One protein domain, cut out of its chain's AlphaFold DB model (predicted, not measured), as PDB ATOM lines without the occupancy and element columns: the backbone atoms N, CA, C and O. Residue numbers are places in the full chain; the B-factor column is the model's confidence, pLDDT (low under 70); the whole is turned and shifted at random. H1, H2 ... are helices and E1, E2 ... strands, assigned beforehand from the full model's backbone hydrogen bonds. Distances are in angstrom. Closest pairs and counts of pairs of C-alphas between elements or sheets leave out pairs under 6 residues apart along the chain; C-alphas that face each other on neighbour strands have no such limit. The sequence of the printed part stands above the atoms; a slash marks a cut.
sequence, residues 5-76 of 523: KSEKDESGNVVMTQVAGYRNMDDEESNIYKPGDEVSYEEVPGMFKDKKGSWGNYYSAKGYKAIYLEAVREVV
ATOM      1  N   LYS A   5      14.182  38.942  46.610       76.81
ATOM      2  CA  LYS A   5      14.206  37.473  46.640       76.81
ATOM      3  C   LYS A   5      15.154  36.971  45.560       76.81
ATOM      4  O   LYS A   5      15.287  37.613  44.525       76.81
ATOM      5  N   SER A   6      15.781  35.830  45.799       78.44
ATOM      6  CA  SER A   6      16.530  35.076  44.796       78.44
ATOM      7  C   SER A   6      15.582  34.285  43.877       78.44
ATOM      8  O   SER A   6      14.730  33.540  44.373       78.44
ATOM      9  N   GLU A   7      15.723  34.425  42.557       82.06
ATOM     10  CA  GLU A   7      14.950  33.705  41.526       82.06
ATOM     11  C   GLU A   7      15.858  33.314  40.356       82.06
ATOM     12  O   GLU A   7      16.835  34.011  40.092       82.06
ATOM     13  N   LYS A   8      15.560  32.217  39.648       85.25
ATOM     14  CA  LYS A   8      16.292  31.883  38.420       85.25
ATOM     15  C   LYS A   8      15.826  32.714  37.229       85.25
ATOM     16  O   LYS A   8      14.631  32.800  36.955       85.25
ATOM     17  N   ASP A   9      16.787  33.260  36.495       84.88
ATOM     18  CA  ASP A   9      16.579  33.848  35.177       84.88
ATOM     19  C   ASP A   9      16.345  32.765  34.100       84.88
ATOM     20  O   ASP A   9      16.423  31.556  34.350       84.88
ATOM     21  N   GLU A  10      16.077  33.193  32.863       84.69
ATOM     22  CA  GLU A  10      15.873  32.292  31.716       84.69
ATOM     23  C   GLU A  10      17.105  31.422  31.394       84.69
ATOM     24  O   GLU A  10      16.979  30.374  30.755       84.69
ATOM     25  N   SER A  11      18.290  31.836  31.847       84.81
ATOM     26  CA  SER A  11      19.552  31.108  31.688       84.81
ATOM     27  C   SER A  11      19.809  30.116  32.832       84.81
ATOM     28  O   SER A  11      20.760  29.335  32.768       84.81
ATOM     29  N   GLY A  12      18.955  30.105  33.860       83.69
ATOM     30  CA  GLY A  12      19.074  29.267  35.048       83.69
ATOM     31  C   GLY A  12      20.008  29.821  36.128       83.69
ATOM     32  O   GLY A  12      20.303  29.086  37.077       83.69
ATOM     33  N   ASN A  13      20.461  31.071  36.006       84.81
ATOM     34  CA  ASN A  13      21.249  31.764  37.023       84.81
ATOM     35  C   ASN A  13      20.326  32.406  38.052       84.81
ATOM     36  O   ASN A  13      19.305  32.993  37.711       84.81
ATOM     37  N   VAL A  14      20.702  32.322  39.316       82.31
ATOM     38  CA  VAL A  14      20.023  32.989  40.411       82.31
ATOM     39  C   VAL A  14      20.393  34.460  40.392       82.31
ATOM     40  O   VAL A  14      21.542  34.837  40.625       82.31
ATOM     41  N   VAL A  15      19.376  35.277  40.161       84.81
ATOM     42  CA  VAL A  15      19.422  36.731  40.214       84.81
ATOM     43  C   VAL A  15      18.630  37.216  41.422       84.81
ATOM     44  O   VAL A  15      17.699  36.556  41.899       84.81
ATOM     45  N   MET A  16      19.003  38.379  41.944       84.25
ATOM     46  CA  MET A  16      18.223  39.033  42.987       84.25
ATOM     47  C   MET A  16      17.146  39.884  42.326       84.25
ATOM     48  O   MET A  16      17.446  40.705  41.468       84.25
ATOM     49  N   THR A  17      15.888  39.709  42.720       84.62
ATOM     50  CA  THR A  17      14.766  40.485  42.184       84.62
ATOM     51  C   THR A  17      14.058  41.257  43.283       84.62
ATOM     52  O   THR A  17      13.851  40.748  44.389       84.62
ATOM     53  N   GLN A  18      13.631  42.482  42.987       83.31
ATOM     54  CA  GLN A  18      12.821  43.305  43.883       83.31
ATOM     55  C   GLN A  18      11.416  43.505  43.326       83.31
ATOM     56  O   GLN A  18      11.201  43.493  42.118       83.31
ATOM     57  N   VAL A  19      10.440  43.698  44.214       84.19
ATOM     58  CA  VAL A  19       9.064  44.014  43.802       84.19
ATOM     59  C   VAL A  19       9.014  45.426  43.216       84.19
ATOM     60  O   VAL A  19       9.101  46.396  43.970       84.19
ATOM     61  N   ALA A  20       8.818  45.521  41.902       84.94
ATOM     62  CA  ALA A  20       8.629  46.766  41.156       84.94
ATOM     63  C   ALA A  20       7.176  47.269  41.221       84.94
ATOM     64  O   ALA A  20       6.901  48.461  41.078       84.94
ATOM     65  N   GLY A  21       6.231  46.360  41.471       87.31
ATOM     66  CA  GLY A  21       4.820  46.675  41.634       87.31
ATOM     67  C   GLY A  21       3.966  45.430  41.806       87.31
ATOM     68  O   GLY A  21       4.469  44.326  42.006       87.31
ATOM     69  N   TYR A  22       2.661  45.615  41.737       88.00
ATOM     70  CA  TYR A  22       1.667  44.570  41.884       88.00
ATOM     71  C   TYR A  22       0.688  44.660  40.730       88.00
ATOM     72  O   TYR A  22       0.176  45.739  40.449       88.00
ATOM     73  N   ARG A  23       0.394  43.544  40.078       89.31
ATOM     74  CA  ARG A  23      -0.647  43.490  39.045       89.31
ATOM     75  C   ARG A  23      -1.691  42.459  39.407       89.31
ATOM     76  O   ARG A  23      -1.485  41.646  40.305       89.31
ATOM     77  N   ASN A  24      -2.823  42.497  38.723       87.44
ATOM     78  CA  ASN A  24      -3.854  41.501  38.931       87.44
ATOM     79  C   ASN A  24      -3.365  40.116  38.491       87.44
ATOM     80  O   ASN A  24      -2.973  39.936  37.343       87.44
ATOM     81  N   MET A  25      -3.432  39.137  39.389       86.81
ATOM     82  CA  MET A  25      -2.952  37.777  39.123       86.81
ATOM     83  C   MET A  25      -3.788  37.039  38.060       86.81
ATOM     84  O   MET A  25      -3.317  36.084  37.455       86.81
ATOM     85  N   ASP A  26      -5.024  37.479  37.812       84.69
ATOM     86  CA  ASP A  26      -5.905  36.915  36.783       84.69
ATOM     87  C   ASP A  26      -5.802  37.660  35.432       84.69
ATOM     88  O   ASP A  26      -6.578  37.373  34.512       84.69
ATOM     89  N   ASP A  27      -4.905  38.649  35.308       85.19
ATOM     90  CA  ASP A  27      -4.761  39.497  34.120       85.19
ATOM     91  C   ASP A  27      -3.330  40.035  33.960       85.19
ATOM     92  O   ASP A  27      -2.972  41.089  34.493       85.19
ATOM     93  N   GLU A  28      -2.511  39.318  33.189       83.50
ATOM     94  CA  GLU A  28      -1.110  39.679  32.938       83.50
ATOM     95  C   GLU A  28      -0.940  41.037  32.229       83.50
ATOM     96  O   GLU A  28       0.114  41.659  32.371       83.50
ATOM     97  N   GLU A  29      -1.969  41.509  31.513       86.06
ATOM     98  CA  GLU A  29      -1.994  42.807  30.817       86.06
ATOM     99  C   GLU A  29      -2.523  43.951  31.702       86.06
ATOM    100  O   GLU A  29      -2.609  45.099  31.259       86.06
ATOM    101  N   SER A  30      -2.901  43.663  32.952       85.25
ATOM    102  CA  SER A  30      -3.421  44.678  33.870       85.25
ATOM    103  C   SER A  30      -2.358  45.683  34.317       85.25
ATOM    104  O   SER A  30      -1.156  45.418  34.308       85.25
ATOM    105  N   ASN A  31      -2.831  46.857  34.750       86.75
ATOM    106  CA  ASN A  31      -1.974  47.900  35.304       86.75
ATOM    107  C   ASN A  31      -1.117  47.358  36.457       86.75
ATOM    108  O   ASN A  31      -1.604  46.644  37.338       86.75
ATOM    109  N   ILE A  32       0.154  47.756  36.460       89.19
ATOM    110  CA  ILE A  32       1.081  47.502  37.559       89.19
ATOM    111  C   ILE A  32       0.967  48.671  38.536       89.19
ATOM    112  O   ILE A  32       1.364  49.789  38.219       89.19
ATOM    113  N   TYR A  33       0.442  48.392  39.720       86.44
ATOM    114  CA  TYR A  33       0.313  49.338  40.819       86.44
ATOM    115  C   TYR A  33       1.577  49.309  41.667       86.44
ATOM    116  O   TYR A  33       1.990  48.257  42.171       86.44
ATOM    117  N   LYS A  34       2.212  50.458  41.843       84.88
ATOM    118  CA  LYS A  34       3.369  50.589  42.715       84.88
ATOM    119  C   LYS A  34       2.940  50.636  44.183       84.88
ATOM    120  O   LYS A  34       1.839  51.066  44.528       84.88
ATOM    121  N   PRO A  35       3.824  50.199  45.088       72.19
ATOM    122  CA  PRO A  35       3.718  50.490  46.507       72.19
ATOM    123  C   PRO A  35       3.357  51.955  46.812       72.19
ATOM    124  O   PRO A  35       4.168  52.841  46.569       72.19
ATOM    125  N   GLY A  36       2.184  52.197  47.403       74.94
ATOM    126  CA  GLY A  36       1.733  53.541  47.782       74.94
ATOM    127  C   GLY A  36       0.845  54.223  46.743       74.94
ATOM    128  O   GLY A  36       0.347  55.310  47.022       74.94
ATOM    129  N   ASP A  37       0.602  53.585  45.597       83.00
ATOM    130  CA  ASP A  37      -0.394  54.060  44.641       83.00
ATOM    131  C   ASP A  37      -1.795  54.016  45.266       83.00
ATOM    132  O   ASP A  37      -2.203  53.024  45.880       83.00
ATOM    133  N   GLU A  38      -2.548  55.100  45.089       85.38
ATOM    134  CA  GLU A  38      -3.966  55.149  45.428       85.38
ATOM    135  C   GLU A  38      -4.782  54.561  44.275       85.38
ATOM    136  O   GLU A  38      -4.682  55.010  43.135       85.38
ATOM    137  N   VAL A  39      -5.609  53.559  44.578       82.69
ATOM    138  CA  VAL A  39      -6.565  52.984  43.622       82.69
ATOM    139  C   VAL A  39      -7.945  53.544  43.932       82.69
ATOM    140  O   VAL A  39      -8.410  53.452  45.075       82.69
ATOM    141  N   SER A  40      -8.609  54.122  42.931       85.31
ATOM    142  CA  SER A  40      -9.937  54.701  43.123       85.31
ATOM    143  C   SER A  40     -10.950  53.604  43.470       85.31
ATOM    144  O   SER A  40     -10.896  52.488  42.948       85.31
ATOM    145  N   TYR A  41     -11.915  53.910  44.342       82.81
ATOM    146  CA  TYR A  41     -12.952  52.942  44.720       82.81
ATOM    147  C   TYR A  41     -13.752  52.448  43.502       82.81
ATOM    148  O   TYR A  41     -14.194  51.300  43.468       82.81
ATOM    149  N   GLU A  42     -13.917  53.293  42.485       85.81
ATOM    150  CA  GLU A  42     -14.597  52.977  41.229       85.81
ATOM    151  C   GLU A  42     -13.817  51.985  40.350       85.81
ATOM    152  O   GLU A  42     -14.432  51.242  39.581       85.81
ATOM    153  N   GLU A  43     -12.490  51.937  40.470       82.44
ATOM    154  CA  GLU A  43     -11.618  51.039  39.701       82.44
ATOM    155  C   GLU A  43     -11.561  49.628  40.300       82.44
ATOM    156  O   GLU A  43     -11.461  48.637  39.566       82.44
ATOM    157  N   VAL A  44     -11.705  49.511  41.625       80.81
ATOM    158  CA  VAL A  44     -11.605  48.245  42.373       80.81
ATOM    159  C   VAL A  44     -12.528  47.140  41.819       80.81
ATOM    160  O   VAL A  44     -12.044  46.027  41.594       80.81
ATOM    161  N   PRO A  45     -13.824  47.375  41.516       80.31
ATOM    162  CA  PRO A  45     -14.680  46.348  40.922       80.31
ATOM    163  C   PRO A  45     -14.179  45.811  39.575       80.31
ATOM    164  O   PRO A  45     -14.426  44.644  39.270       80.31
ATOM    165  N   GLY A  46     -13.488  46.638  38.781       78.69
ATOM    166  CA  GLY A  46     -12.931  46.265  37.475       78.69
ATOM    167  C   GLY A  46     -11.698  45.366  37.569       78.69
ATOM    168  O   GLY A  46     -11.389  44.638  36.623       78.69
ATOM    169  N   MET A  47     -11.030  45.361  38.722       83.25
ATOM    170  CA  MET A  47      -9.920  44.453  39.005       83.25
ATOM    171  C   MET A  47     -10.425  43.029  39.277       83.25
ATOM    172  O   MET A  47      -9.733  42.057  39.003       83.25
ATOM    173  N   PHE A  48     -11.643  42.846  39.784       82.94
ATOM    174  CA  PHE A  48     -12.159  41.498  40.023       82.94
ATOM    175  C   PHE A  48     -12.487  40.767  38.712       82.94
ATOM    176  O   PHE A  48     -13.350  41.197  37.941       82.94
ATOM    177  N   LYS A  49     -11.868  39.602  38.484       80.06
ATOM    178  CA  LYS A  49     -12.188  38.733  37.345       80.06
ATOM    179  C   LYS A  49     -13.135  37.616  37.779       80.06
ATOM    180  O   LYS A  49     -12.725  36.623  38.361       80.06
ATOM    181  N   ASP A  50     -14.417  37.747  37.437       76.62
ATOM    182  CA  ASP A  50     -15.431  36.719  37.721       76.62
ATOM    183  C   ASP A  50     -15.489  35.649  36.619       76.62
ATOM    184  O   ASP A  50     -16.464  35.532  35.869       76.62
ATOM    185  N   LYS A  51     -14.393  34.906  36.445       79.19
ATOM    186  CA  LYS A  51     -14.312  33.815  35.462       79.19
ATOM    187  C   LYS A  51     -14.056  32.488  36.161       79.19
ATOM    188  O   LYS A  51     -13.248  32.404  37.083       79.19
ATOM    189  N   LYS A  52     -14.719  31.425  35.703       77.19
ATOM    190  CA  LYS A  52     -14.496  30.066  36.213       77.19
ATOM    191  C   LYS A  52     -13.017  29.692  36.051       77.19
ATOM    192  O   LYS A  52     -12.525  29.676  34.927       77.19
ATOM    193  N   GLY A  53     -12.350  29.375  37.161       75.00
ATOM    194  CA  GLY A  53     -10.920  29.042  37.196       75.00
ATOM    195  C   GLY A  53      -9.976  30.208  37.516       75.00
ATOM    196  O   GLY A  53      -8.784  29.966  37.631       75.00
ATOM    197  N   SER A  54     -10.487  31.432  37.683       80.31
ATOM    198  CA  SER A  54      -9.705  32.564  38.211       80.31
ATOM    199  C   SER A  54      -9.447  32.431  39.715       80.31
ATOM    200  O   SER A  54     -10.261  31.842  40.439       80.31
ATOM    201  N   TRP A  55      -8.357  33.027  40.195       78.62
ATOM    202  CA  TRP A  55      -8.033  33.168  41.616       78.62
ATOM    203  C   TRP A  55      -9.112  33.965  42.349       78.62
ATOM    204  O   TRP A  55      -9.559  33.557  43.427       78.62
ATOM    205  N   GLY A  56      -9.619  35.031  41.720       76.75
ATOM    206  CA  GLY A  56     -10.769  35.785  42.213       76.75
ATOM    207  C   GLY A  56     -11.988  34.897  42.476       76.75
ATOM    208  O   GLY A  56     -12.592  34.987  43.543       76.75
ATOM    209  N   ASN A  57     -12.337  33.986  41.565       77.19
ATOM    210  CA  ASN A  57     -13.461  33.062  41.751       77.19
ATOM    211  C   ASN A  57     -13.153  31.929  42.752       77.19
ATOM    212  O   ASN A  57     -14.033  31.561  43.527       77.19
ATOM    213  N   TYR A  58     -11.922  31.403  42.770       77.88
ATOM    214  CA  TYR A  58     -11.517  30.288  43.637       77.88
ATOM    215  C   TYR A  58     -11.610  30.633  45.130       77.88
ATOM    216  O   TYR A  58     -12.108  29.832  45.922       77.88
ATOM    217  N   TYR A  59     -11.157  31.824  45.522       72.62
ATOM    218  CA  TYR A  59     -11.113  32.236  46.931       72.62
ATOM    219  C   TYR A  59     -12.317  33.068  47.382       72.62
ATOM    220  O   TYR A  59     -12.480  33.325  48.575       72.62
ATOM    221  N   SER A  60     -13.194  33.472  46.462       71.38
ATOM    222  CA  SER A  60     -14.430  34.170  46.816       71.38
ATOM    223  C   SER A  60     -15.474  33.175  47.329       71.38
ATOM    224  O   SER A  60     -16.331  32.695  46.588       71.38
ATOM    225  N   ALA A  61     -15.425  32.851  48.623       60.50
ATOM    226  CA  ALA A  61     -16.448  32.044  49.284       60.50
ATOM    227  C   ALA A  61     -17.427  32.930  50.075       60.50
ATOM    228  O   ALA A  61     -17.024  33.738  50.897       60.50
ATOM    229  N   LYS A  62     -18.739  32.716  49.908       54.59
ATOM    230  CA  LYS A  62     -19.800  33.276  50.779       54.59
ATOM    231  C   LYS A  62     -19.887  34.817  50.856       54.59
ATOM    232  O   LYS A  62     -20.050  35.376  51.936       54.59
ATOM    233  N   GLY A  63     -19.908  35.494  49.708       63.56
ATOM    234  CA  GLY A  63     -20.456  36.858  49.616       63.56
ATOM    235  C   GLY A  63     -19.453  38.011  49.693       63.56
ATOM    236  O   GLY A  63     -19.881  39.160  49.737       63.56
ATOM    237  N   TYR A  64     -18.151  37.734  49.647       66.56
ATOM    238  CA  TYR A  64     -17.124  38.734  49.349       66.56
ATOM    239  C   TYR A  64     -16.442  38.415  48.014       66.56
ATOM    240  O   TYR A  64     -16.358  37.252  47.620       66.56
ATOM    241  N   LYS A  65     -15.988  39.461  47.314       75.00
ATOM    242  CA  LYS A  65     -15.144  39.365  46.117       75.00
ATOM    243  C   LYS A  65     -13.712  39.682  46.530       75.00
ATOM    244  O   LYS A  65     -13.477  40.752  47.084       75.00
ATOM    245  N   ALA A  66     -12.785  38.762  46.291       77.25
ATOM    246  CA  ALA A  66     -11.367  38.960  46.582       77.25
ATOM    247  C   ALA A  66     -10.591  39.301  45.300       77.25
ATOM    248  O   ALA A  66     -10.808  38.679  44.261       77.25
ATOM    249  N   ILE A  67      -9.693  40.285  45.376       80.56
ATOM    250  CA  ILE A  67      -8.754  40.634  44.302       80.56
ATOM    251  C   ILE A  67      -7.387  40.108  44.718       80.56
ATOM    252  O   ILE A  67      -6.887  40.471  45.783       80.56
ATOM    253  N   TYR A  68      -6.793  39.264  43.880       81.38
ATOM    254  CA  TYR A  68      -5.450  38.742  44.097       81.38
ATOM    255  C   TYR A  68      -4.471  39.514  43.236       81.38
ATOM    256  O   TYR A  68      -4.643  39.628  42.022       81.38
ATOM    257  N   LEU A  69      -3.453  40.057  43.893       85.44
ATOM    258  CA  LEU A  69      -2.356  40.715  43.218       85.44
ATOM    259  C   LEU A  69      -1.136  39.806  43.243       85.44
ATOM    260  O   LEU A  69      -0.803  39.236  44.283       85.44
ATOM    261  N   GLU A  70      -0.459  39.704  42.112       87.12
ATOM    262  CA  GLU A  70       0.872  39.125  42.045       87.12
ATOM    263  C   GLU A  70       1.927  40.225  42.043       87.12
ATOM    264  O   GLU A  70       1.715  41.321  41.520       87.12
ATOM    265  N   ALA A  71       3.067  39.938  42.667       87.31
ATOM    266  CA  ALA A  71       4.198  40.848  42.653       87.31
ATOM    267  C   ALA A  71       4.873  40.795  41.279       87.31
ATOM    268  O   ALA A  71       5.357  39.741  40.873       87.31
ATOM    269  N   VAL A  72       4.953  41.937  40.604       87.50
ATOM    270  CA  VAL A  72       5.813  42.113  39.433       87.50
ATOM    271  C   VAL A  72       7.201  42.478  39.928       87.50
ATOM    272  O   VAL A  72       7.352  43.369  40.771       87.50
ATOM    273  N   ARG A  73       8.206  41.759  39.435       86.25
ATOM    274  CA  ARG A  73       9.572  41.836  39.940       86.25
ATOM    275  C   ARG A  73      10.520  42.296  38.843       86.25
ATOM    276  O   ARG A  73      10.319  41.973  37.677       86.25
ATOM    277  N   GLU A  74      11.533  43.050  39.232       85.06
ATOM    278  CA  GLU A  74      12.634  43.468  38.367       85.06
ATOM    279  C   GLU A  74      13.958  42.997  38.966       85.06
ATOM    280  O   GLU A  74      14.068  42.845  40.186       85.06
ATOM    281  N   VAL A  75      14.949  42.745  38.112       83.56
ATOM    282  CA  VAL A  75      16.290  42.343  38.546       83.56
ATOM    283  C   VAL A  75      16.976  43.526  39.227       83.56
ATOM    284  O   VAL A  75      17.031  44.626  38.681       83.56
ATOM    285  N   VAL A  76      17.507  43.283  40.420       76.31
ATOM    286  CA  VAL A  76      18.460  44.159  41.097       76.31
ATOM    287  C   VAL A  76      19.813  43.831  40.468       76.31
ATOM    288  O   VAL A  76      20.256  42.697  40.585       76.31
TER     289      VAL A  76
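Overview. This is residues 5 to 76 of the 523 residues of the protein "LPXTG cell wall anchor domain-containing protein" of Clostridiaceae bacterium (UniProt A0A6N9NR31). A long, strongly twisted ribbon of two antiparallel strands, E2 and E3, runs into a loose head of loops at one end, where the short helices H1 and H2 lie. At the other end of the ribbon the short strand E1 folds back along the beginning of E2, and residues 38 to 43 of the long loop before H1 stand free. The printed part has 72 residues, with three named strands and two named helices in the order E1, E2, H1, H2, E3; the sheet runs E1, E2, E3, all antiparallel. The class is mixed, helices and strands, with only 31 of the 72 residues in named elements. The whole is loose and elongated, with a radius of gyration of the C-alphas of 14.6 A and spans of 43 by 28 by 19 A.

Arrangement. E1, residues 5 to 8, and E2, residues 14 to 24, form a hairpin with a tight link. N 5 and O 17 are 2.9 A apart and N 15 and O 7 are 2.8 A apart, both within hydrogen-bond range. E2 bends by 74 degrees at residue 21. Its pairing is staggered: residues 14 to 17 pair with E1, and residues 17 to 24 pair with E3, residues 69 to 75. E2 and E3 are antiparallel, with 144 degrees between their directions; N 20 and O 72 are within hydrogen-bond range at 2.8 A, as are N 70 and O 23 at 2.8 A. E1 and E3 are the edge strands, and E2 is the inner strand. H1, residues 44 to 47, is not on the sheet; its closest C-alpha to E2 is that of Met 47, 6.7 A from that of Asn 24. H2, residues 55 to 59, is also not on the sheet, but only just, with 4 pairs of C-alphas within 10 A. H1 and H2 are apart. In H2 every O i to N i+4 pair is within hydrogen-bond range, while H1 is too short for such a pair.

Along the chain. E1 begins at C-alpha 5, (14.206, 37.473, 46.640), and measures 10.2 A. E2 measures 25.4 A and ends at C-alpha 24, (-3.854, 41.501, 38.931). H1 measures 5.3 A and H2 6.2 A. E3 measures 19.3 A and ends at C-alpha 75, (16.290, 42.343, 38.546).

Size, cuts and confidence. The two C-alphas farthest apart, those of Ser 11 and Gly 63, are 44.2 A apart. The printed part has no cut. The link from E2 to H1, residues 25 to 43, is long; those from H1 to H2 and from H2 to E3 are short. Mean pLDDT of the printed part is 81.2, and residues 61 to 64 are under 70.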